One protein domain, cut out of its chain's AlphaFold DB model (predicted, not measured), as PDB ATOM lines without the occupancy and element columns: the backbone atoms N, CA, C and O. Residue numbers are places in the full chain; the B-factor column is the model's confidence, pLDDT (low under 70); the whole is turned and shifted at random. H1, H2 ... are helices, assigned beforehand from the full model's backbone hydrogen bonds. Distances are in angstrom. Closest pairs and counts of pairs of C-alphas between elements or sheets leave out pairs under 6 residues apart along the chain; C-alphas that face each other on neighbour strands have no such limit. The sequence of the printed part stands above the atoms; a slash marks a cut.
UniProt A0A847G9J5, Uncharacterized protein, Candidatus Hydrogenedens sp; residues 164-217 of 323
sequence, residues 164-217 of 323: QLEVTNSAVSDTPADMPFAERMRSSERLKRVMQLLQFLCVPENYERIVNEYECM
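AT A GLANCE: This is residues 164 to 217 of the 323 residues of an uncharacterized protein of Candidatus Hydrogenedens sp (UniProt A0A847G9J5). The model is a rod: the longest helix, H3, makes its shaft, with H1 and H2 at the shaft's first end and H4 set crosswise at the other. Residues 203 to 208 and 211 to 217 stick out free. The 54 printed residues hold four named helices, H1 to H4 in order, and no named strand: all helix. The whole is only just loose, close to extended, with a radius of gyration of the C-alphas of 14.8 A and spans of 47 by 17 by 14 A.

HOW THE PARTS SIT: H1, residues 169 to 172, touches H3, residues 189 to 201, at residues 189 to 194 of H3 alone; the closest C-alphas, of Ala 171 and Leu 191, are 5.0 A apart. H2, residues 181 to 187, is close but not clearly touching H3, about perpendicular at 77 degrees, closest at the C-alphas of Met 185 and Leu 191, 6.8 A. H4, residues 204 to 211, is close but not clearly touching H3, about perpendicular at 84 degrees, closest at the C-alphas of Leu 201 and Tyr 207, 5.6 A. Every O i to N i+4 pair is within hydrogen-bond range in H2 and H3, 3 of 4 in H4; H1 is too short for one.

IN THESE COORDINATES: H1 begins at C-alpha 169 (-27.313, -17.043, -29.816). H3 is 18.5 A long and H4 10.1 A, ending at C-alpha 211 (-18.867, -40.777, -38.424).

THE WHOLE: The farthest C-alphas, of Asp 178 and Glu 215, are 46.7 A apart. The printed part has no cut, no link is long, and no printed residue is under 70 in pLDDT.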
ATOM      1  N   GLN A 164     -27.443 -33.506 -35.414       79.38
ATOM      2  CA  GLN A 164     -27.813 -32.118 -35.662       79.38
ATOM      3  C   GLN A 164     -26.853 -31.213 -34.894       79.38
ATOM      4  O   GLN A 164     -26.663 -31.363 -33.687       79.38
ATOM      5  N   LEU A 165     -26.220 -30.284 -35.608       85.56
ATOM      6  CA  LEU A 165     -25.315 -29.300 -35.028       85.56
ATOM      7  C   LEU A 165     -26.001 -27.937 -35.044       85.56
ATOM      8  O   LEU A 165     -26.332 -27.412 -36.106       85.56
ATOM      9  N   GLU A 166     -26.197 -27.362 -33.862       90.88
ATOM     10  CA  GLU A 166     -26.887 -26.086 -33.682       90.88
ATOM     11  C   GLU A 166     -25.937 -25.001 -33.169       90.88
ATOM     12  O   GLU A 166     -25.048 -25.244 -32.348       90.88
ATOM     13  N   VAL A 167     -26.151 -23.766 -33.628       94.62
ATOM     14  CA  VAL A 167     -25.413 -22.587 -33.167       94.62
ATOM     15  C   VAL A 167     -26.332 -21.750 -32.294       94.62
ATOM     16  O   VAL A 167     -27.308 -21.175 -32.765       94.62
ATOM     17  N   THR A 168     -26.010 -21.654 -31.006       95.00
ATOM     18  CA  THR A 168     -26.808 -20.852 -30.071       95.00
ATOM     19  C   THR A 168     -26.533 -19.355 -30.245       95.00
ATOM     20  O   THR A 168     -25.426 -18.949 -30.608       95.00
ATOM     21  N   ASN A 169     -27.486 -18.506 -29.843       94.50
ATOM     22  CA  ASN A 169     -27.313 -17.043 -29.816       94.50
ATOM     23  C   ASN A 169     -26.127 -16.569 -28.951       94.50
ATOM     24  O   ASN A 169     -25.673 -15.436 -29.096       94.50
ATOM     25  N   SER A 170     -25.576 -17.420 -28.077       94.31
ATOM     26  CA  SER A 170     -24.367 -17.096 -27.312       94.31
ATOM     27  C   SER A 170     -23.105 -17.000 -28.186       94.31
ATOM     28  O   SER A 170     -22.091 -16.455 -27.750       94.31
ATOM     29  N   ALA A 171     -23.163 -17.475 -29.436       96.56
ATOM     30  CA  ALA A 171     -22.062 -17.396 -30.390       96.56
ATOM     31  C   ALA A 171     -21.637 -15.955 -30.717       96.56
ATOM     32  O   ALA A 171     -20.488 -15.760 -31.088       96.56
ATOM     33  N   VAL A 172     -22.510 -14.955 -30.522       97.81
ATOM     34  CA  VAL A 172     -22.196 -13.527 -30.742       97.81
ATOM     35  C   VAL A 172     -21.856 -12.763 -29.456       97.81
ATOM     36  O   VAL A 172     -21.943 -11.535 -29.401       97.81
ATOM     37  N   SER A 173     -21.516 -13.461 -28.370       96.88
ATOM     38  CA  SER A 173     -21.248 -12.833 -27.065       96.88
ATOM     39  C   SER A 173     -19.992 -11.953 -27.024       96.88
ATOM     40  O   SER A 173     -19.755 -11.288 -26.025       96.88
ATOM     41  N   ASP A 174     -19.161 -11.991 -28.061       97.88
ATOM     42  CA  ASP A 174     -17.965 -11.162 -28.240       97.88
ATOM     43  C   ASP A 174     -18.274  -9.774 -28.833       97.88
ATOM     44  O   ASP A 174     -17.362  -9.001 -29.113       97.88
ATOM     45  N   THR A 175     -19.555  -9.444 -29.012       97.75
ATOM     46  CA  THR A 175     -20.039  -8.152 -29.522       97.75
ATOM     47  C   THR A 175     -20.884  -7.418 -28.467       97.75
ATOM     48  O   THR A 175     -21.473  -8.083 -27.605       97.75
ATOM     49  N   PRO A 176     -20.983  -6.071 -28.513       97.38
ATOM     50  CA  PRO A 176     -21.810  -5.294 -27.585       97.38
ATOM     51  C   PRO A 176     -23.275  -5.751 -27.566       97.38
ATOM     52  O   PRO A 176     -23.861  -6.044 -28.608       97.38
ATOM     53  N   ALA A 177     -23.872  -5.833 -26.375       94.62
ATOM     54  CA  ALA A 177     -25.219  -6.379 -26.196       94.62
ATOM     55  C   ALA A 177     -26.330  -5.477 -26.761       94.62
ATOM     56  O   ALA A 177     -27.387  -5.979 -27.133       94.62
ATOM     57  N   ASP A 178     -26.076  -4.173 -26.825       96.00
ATOM     58  CA  ASP A 178     -26.953  -3.119 -27.338       96.00
ATOM     59  C   ASP A 178     -26.927  -2.986 -28.872       96.00
ATOM     60  O   ASP A 178     -27.786  -2.324 -29.451       96.00
ATOM     61  N   MET A 179     -25.984  -3.646 -29.549       96.31
ATOM     62  CA  MET A 179     -25.902  -3.668 -31.010       96.31
ATOM     63  C   MET A 179     -27.040  -4.515 -31.625       96.31
ATOM     64  O   MET A 179     -27.338  -5.603 -31.114       96.31
ATOM     65  N   PRO A 180     -27.647  -4.101 -32.759       97.44
ATOM     66  CA  PRO A 180     -28.645  -4.909 -33.463       97.44
ATOM     67  C   PRO A 180     -28.137  -6.325 -33.781       97.44
ATOM     68  O   PRO A 180     -27.023  -6.499 -34.272       97.44
ATOM     69  N   PHE A 181     -28.955  -7.361 -33.558       96.12
ATOM     70  CA  PHE A 181     -28.504  -8.761 -33.654       96.12
ATOM     71  C   PHE A 181     -27.907  -9.124 -35.027       96.12
ATOM     72  O   PHE A 181     -26.883  -9.800 -35.107       96.12
ATOM     73  N   ALA A 182     -28.479  -8.603 -36.116       96.31
ATOM     74  CA  ALA A 182     -27.949  -8.797 -37.467       96.31
ATOM     75  C   ALA A 182     -26.549  -8.180 -37.671       96.31
ATOM     76  O   ALA A 182     -25.771  -8.653 -38.499       96.31
ATOM     77  N   GLU A 183     -26.204  -7.115 -36.948       97.44
ATOM     78  CA  GLU A 183     -24.858  -6.528 -36.947       97.44
ATOM     79  C   GLU A 183     -23.901  -7.319 -36.058       97.44
ATOM     80  O   GLU A 183     -22.757  -7.561 -36.449       97.44
ATOM     81  N   ARG A 184     -24.392  -7.814 -34.916       97.88
ATOM     82  CA  ARG A 184     -23.644  -8.716 -34.030       97.88
ATOM     83  C   ARG A 184     -23.217  -9.990 -34.755       97.88
ATOM     84  O   ARG A 184     -22.047 -10.352 -34.707       97.88
ATOM     85  N   MET A 185     -24.122 -10.621 -35.509       97.19
ATOM     86  CA  MET A 185     -23.792 -11.796 -36.328       97.19
ATOM     87  C   MET A 185     -22.721 -11.498 -37.387       97.19
ATOM     88  O   MET A 185     -21.815 -12.297 -37.594       97.19
ATOM     89  N   ARG A 186     -22.787 -10.336 -38.052       96.44
ATOM     90  CA  ARG A 186     -21.812  -9.960 -39.093       96.44
ATOM     91  C   ARG A 186     -20.424  -9.646 -38.529       96.44
ATOM     92  O   ARG A 186     -19.413  -9.908 -39.185       96.44
ATOM     93  N   SER A 187     -20.368  -9.058 -37.338       97.12
ATOM     94  CA  SER A 187     -19.125  -8.574 -36.727       97.12
ATOM     95  C   SER A 187     -18.440  -9.599 -35.822       97.12
ATOM     96  O   SER A 187     -17.212  -9.590 -35.762       97.12
ATOM     97  N   SER A 188     -19.199 -10.502 -35.191       98.12
ATOM     98  CA  SER A 188     -18.689 -11.511 -34.256       98.12
ATOM     99  C   SER A 188     -17.589 -12.379 -34.871       98.12
ATOM    100  O   SER A 188     -17.775 -13.043 -35.891       98.12
ATOM    101  N   GLU A 189     -16.429 -12.388 -34.222       98.12
ATOM    102  CA  GLU A 189     -15.308 -13.271 -34.534       98.12
ATOM    103  C   GLU A 189     -15.569 -14.678 -33.989       98.12
ATOM    104  O   GLU A 189     -15.252 -15.679 -34.635       98.12
ATOM    105  N   ARG A 190     -16.212 -14.775 -32.819       97.69
ATOM    106  CA  ARG A 190     -16.607 -16.053 -32.223       97.69
ATOM    107  C   ARG A 190     -17.555 -16.829 -33.140       97.69
ATOM    108  O   ARG A 190     -17.297 -18.004 -33.394       97.69
ATOM    109  N   LEU A 191     -18.598 -16.190 -33.674       97.94
ATOM    110  CA  LEU A 191     -19.523 -16.830 -34.612       97.94
ATOM    111  C   LEU A 191     -18.798 -17.301 -35.878       97.94
ATOM    112  O   LEU A 191     -18.997 -18.438 -36.295       97.94
ATOM    113  N   LYS A 192     -17.908 -16.479 -36.452       97.94
ATOM    114  CA  LYS A 192     -17.102 -16.871 -37.623       97.94
ATOM    115  C   LYS A 192     -16.307 -18.148 -37.362       97.94
ATOM    116  O   LYS A 192     -16.347 -19.059 -38.183       97.94
ATOM    117  N   ARG A 193     -15.645 -18.253 -36.206       97.62
ATOM    118  CA  ARG A 193     -14.869 -19.446 -35.826       97.62
ATOM    119  C   ARG A 193     -15.738 -20.679 -35.607       97.62
ATOM    120  O   ARG A 193     -15.347 -21.768 -36.013       97.62
ATOM    121  N   VAL A 194     -16.912 -20.517 -34.994       96.88
ATOM    122  CA  VAL A 194     -17.883 -21.615 -34.845       96.88
ATOM    123  C   VAL A 194     -18.314 -22.122 -36.221       96.88
ATOM    124  O   VAL A 194     -18.248 -23.321 -36.470       96.88
ATOM    125  N   MET A 195     -18.668 -21.222 -37.142       96.94
ATOM    126  CA  MET A 195     -19.047 -21.604 -38.505       96.94
ATOM    127  C   MET A 195     -17.900 -22.282 -39.261       96.94
ATOM    128  O   MET A 195     -18.138 -23.274 -39.941       96.94
ATOM    129  N   GLN A 196     -16.662 -21.802 -39.111       97.06
ATOM    130  CA  GLN A 196     -15.479 -22.438 -39.703       97.06
ATOM    131  C   GLN A 196     -15.254 -23.857 -39.170       97.06
ATOM    132  O   GLN A 196     -14.941 -24.753 -39.949       97.06
ATOM    133  N   LEU A 197     -15.434 -24.082 -37.863       95.94
ATOM    134  CA  LEU A 197     -15.347 -25.419 -37.278       95.94
ATOM    135  C   LEU A 197     -16.433 -26.341 -37.842       95.94
ATOM    136  O   LEU A 197     -16.123 -27.454 -38.248       95.94
ATOM    137  N   LEU A 198     -17.686 -25.881 -37.910       94.69
ATOM    138  CA  LEU A 198     -18.779 -26.673 -38.481       94.69
ATOM    139  C   LEU A 198     -18.524 -27.006 -39.955       94.69
ATOM    140  O   LEU A 198     -18.675 -28.154 -40.359       94.69
ATOM    141  N   GLN A 199     -18.058 -26.036 -40.745       94.38
ATOM    142  CA  GLN A 199     -17.658 -26.265 -42.133       94.38
ATOM    143  C   GLN A 199     -16.532 -27.295 -42.235       94.38
ATOM    144  O   GLN A 199     -16.616 -28.184 -43.073       94.38
ATOM    145  N   PHE A 200     -15.514 -27.211 -41.371       94.94
ATOM    146  CA  PHE A 200     -14.420 -28.179 -41.322       94.94
ATOM    147  C   PHE A 200     -14.920 -29.596 -41.014       94.94
ATOM    148  O   PHE A 200     -14.508 -30.537 -41.688       94.94
ATOM    149  N   LEU A 201     -15.817 -29.752 -40.033       92.38
ATOM    150  CA  LEU A 201     -16.391 -31.049 -39.660       92.38
ATOM    151  C   LEU A 201     -17.251 -31.659 -40.777       92.38
ATOM    152  O   LEU A 201     -17.296 -32.877 -40.896       92.38
ATOM    153  N   CYS A 202     -17.901 -30.828 -41.598       91.38
ATOM    154  CA  CYS A 202     -18.765 -31.264 -42.700       91.38
ATOM    155  C   CYS A 202     -18.031 -31.481 -44.038       91.38
ATOM    156  O   CYS A 202     -18.678 -31.793 -45.036       91.38
ATOM    157  N   VAL A 203     -16.705 -31.310 -44.094       94.25
ATOM    158  CA  VAL A 203     -15.901 -31.728 -45.257       94.25
ATOM    159  C   VAL A 203     -15.950 -33.260 -45.348       94.25
ATOM    160  O   VAL A 203     -15.649 -33.890 -44.334       94.25
ATOM    161  N   PRO A 204     -16.294 -33.876 -46.500       94.56
ATOM    162  CA  PRO A 204     -16.502 -35.323 -46.605       94.56
ATOM    163  C   PRO A 204     -15.371 -36.166 -46.008       94.56
ATOM    164  O   PRO A 204     -15.635 -37.066 -45.221       94.56
ATOM    165  N   GLU A 205     -14.113 -35.819 -46.279       94.31
ATOM    166  CA  GLU A 205     -12.942 -36.547 -45.780       94.31
ATOM    167  C   GLU A 205     -12.773 -36.437 -44.254       94.31
ATOM    168  O   GLU A 205     -12.249 -37.342 -43.604       94.31
ATOM    169  N   ASN A 206     -13.200 -35.322 -43.654       94.19
ATOM    170  CA  ASN A 206     -13.186 -35.158 -42.200       94.19
ATOM    171  C   ASN A 206     -14.382 -35.861 -41.565       94.19
ATOM    172  O   ASN A 206     -14.227 -36.540 -40.551       94.19
ATOM    173  N   TYR A 207     -15.556 -35.707 -42.173       92.06
ATOM    174  CA  TYR A 207     -16.791 -36.301 -41.698       92.06
ATOM    175  C   TYR A 207     -16.715 -37.826 -41.726       92.06
ATOM    176  O   TYR A 207     -17.052 -38.448 -40.726       92.06
ATOM    177  N   GLU A 208     -16.186 -38.419 -42.803       92.56
ATOM    178  CA  GLU A 208     -15.932 -39.857 -42.916       92.56
ATOM    179  C   GLU A 208     -15.141 -40.361 -41.708       92.56
ATOM    180  O   GLU A 208     -15.576 -41.278 -41.022       92.56
ATOM    181  N   ARG A 209     -14.026 -39.708 -41.368       91.19
ATOM    182  CA  ARG A 209     -13.179 -40.116 -40.237       91.19
ATOM    183  C   ARG A 209     -13.890 -40.056 -38.888       91.19
ATOM    184  O   ARG A 209     -13.507 -40.799 -37.994       91.19
ATOM    185  N   ILE A 210     -14.865 -39.162 -38.736       88.12
ATOM    186  CA  ILE A 210     -15.612 -38.966 -37.490       88.12
ATOM    187  C   ILE A 210     -16.778 -39.951 -37.411       88.12
ATOM    188  O   ILE A 210     -16.902 -40.687 -36.437       88.12
ATOM    189  N   VAL A 211     -17.641 -39.971 -38.431       86.81
ATOM    190  CA  VAL A 211     -18.867 -40.777 -38.424       86.81
ATOM    191  C   VAL A 211     -18.559 -42.272 -38.505       86.81
ATOM    192  O   VAL A 211     -19.235 -43.062 -37.858       86.81
ATOM    193  N   ASN A 212     -17.493 -42.647 -39.220       87.00
ATOM    194  CA  ASN A 212     -17.086 -44.038 -39.408       87.00
ATOM    195  C   ASN A 212     -16.078 -44.526 -38.353       87.00
ATOM    196  O   ASN A 212     -15.643 -45.673 -38.428       87.00
ATOM    197  N   GLU A 213     -15.716 -43.707 -37.351       87.75
ATOM    198  CA  GLU A 213     -14.913 -44.176 -36.204       87.75
ATOM    199  C   GLU A 213     -15.642 -45.304 -35.452       87.75
ATOM    200  O   GLU A 213     -15.027 -46.274 -35.001       87.75
ATOM    201  N   TYR A 214     -16.971 -45.198 -35.376       85.38
ATOM    202  CA  TYR A 214     -17.861 -46.192 -34.793       85.38
ATOM    203  C   TYR A 214     -18.993 -46.497 -35.779       85.38
ATOM    204  O   TYR A 214     -19.736 -45.602 -36.160       85.38
ATOM    205  N   GLU A 215     -19.165 -47.770 -36.152       85.50
ATOM    206  CA  GLU A 215     -20.257 -48.266 -37.016       85.50
ATOM    207  C   GLU A 215     -21.638 -48.181 -36.338       85.50
ATOM    208  O   GLU A 215     -22.266 -49.193 -36.015       85.50
ATOM    209  N   CYS A 216     -22.097 -46.969 -36.038       85.94
ATOM    210  CA  CYS A 216     -23.279 -46.733 -35.213       85.94
ATOM    211  C   CYS A 216     -24.223 -45.658 -35.764       85.94
ATOM    212  O   CYS A 216     -25.351 -45.569 -35.287       85.94
ATOM    213  N   MET A 217     -23.791 -44.862 -36.749       86.44
ATOM    214  CA  MET A 217     -24.570 -43.770 -37.340       86.44
ATOM    215  C   MET A 217     -24.422 -43.781 -38.861       86.44
ATOM    216  O   MET A 217     -23.333 -44.023 -39.374       86.44
TER     217      MET A 217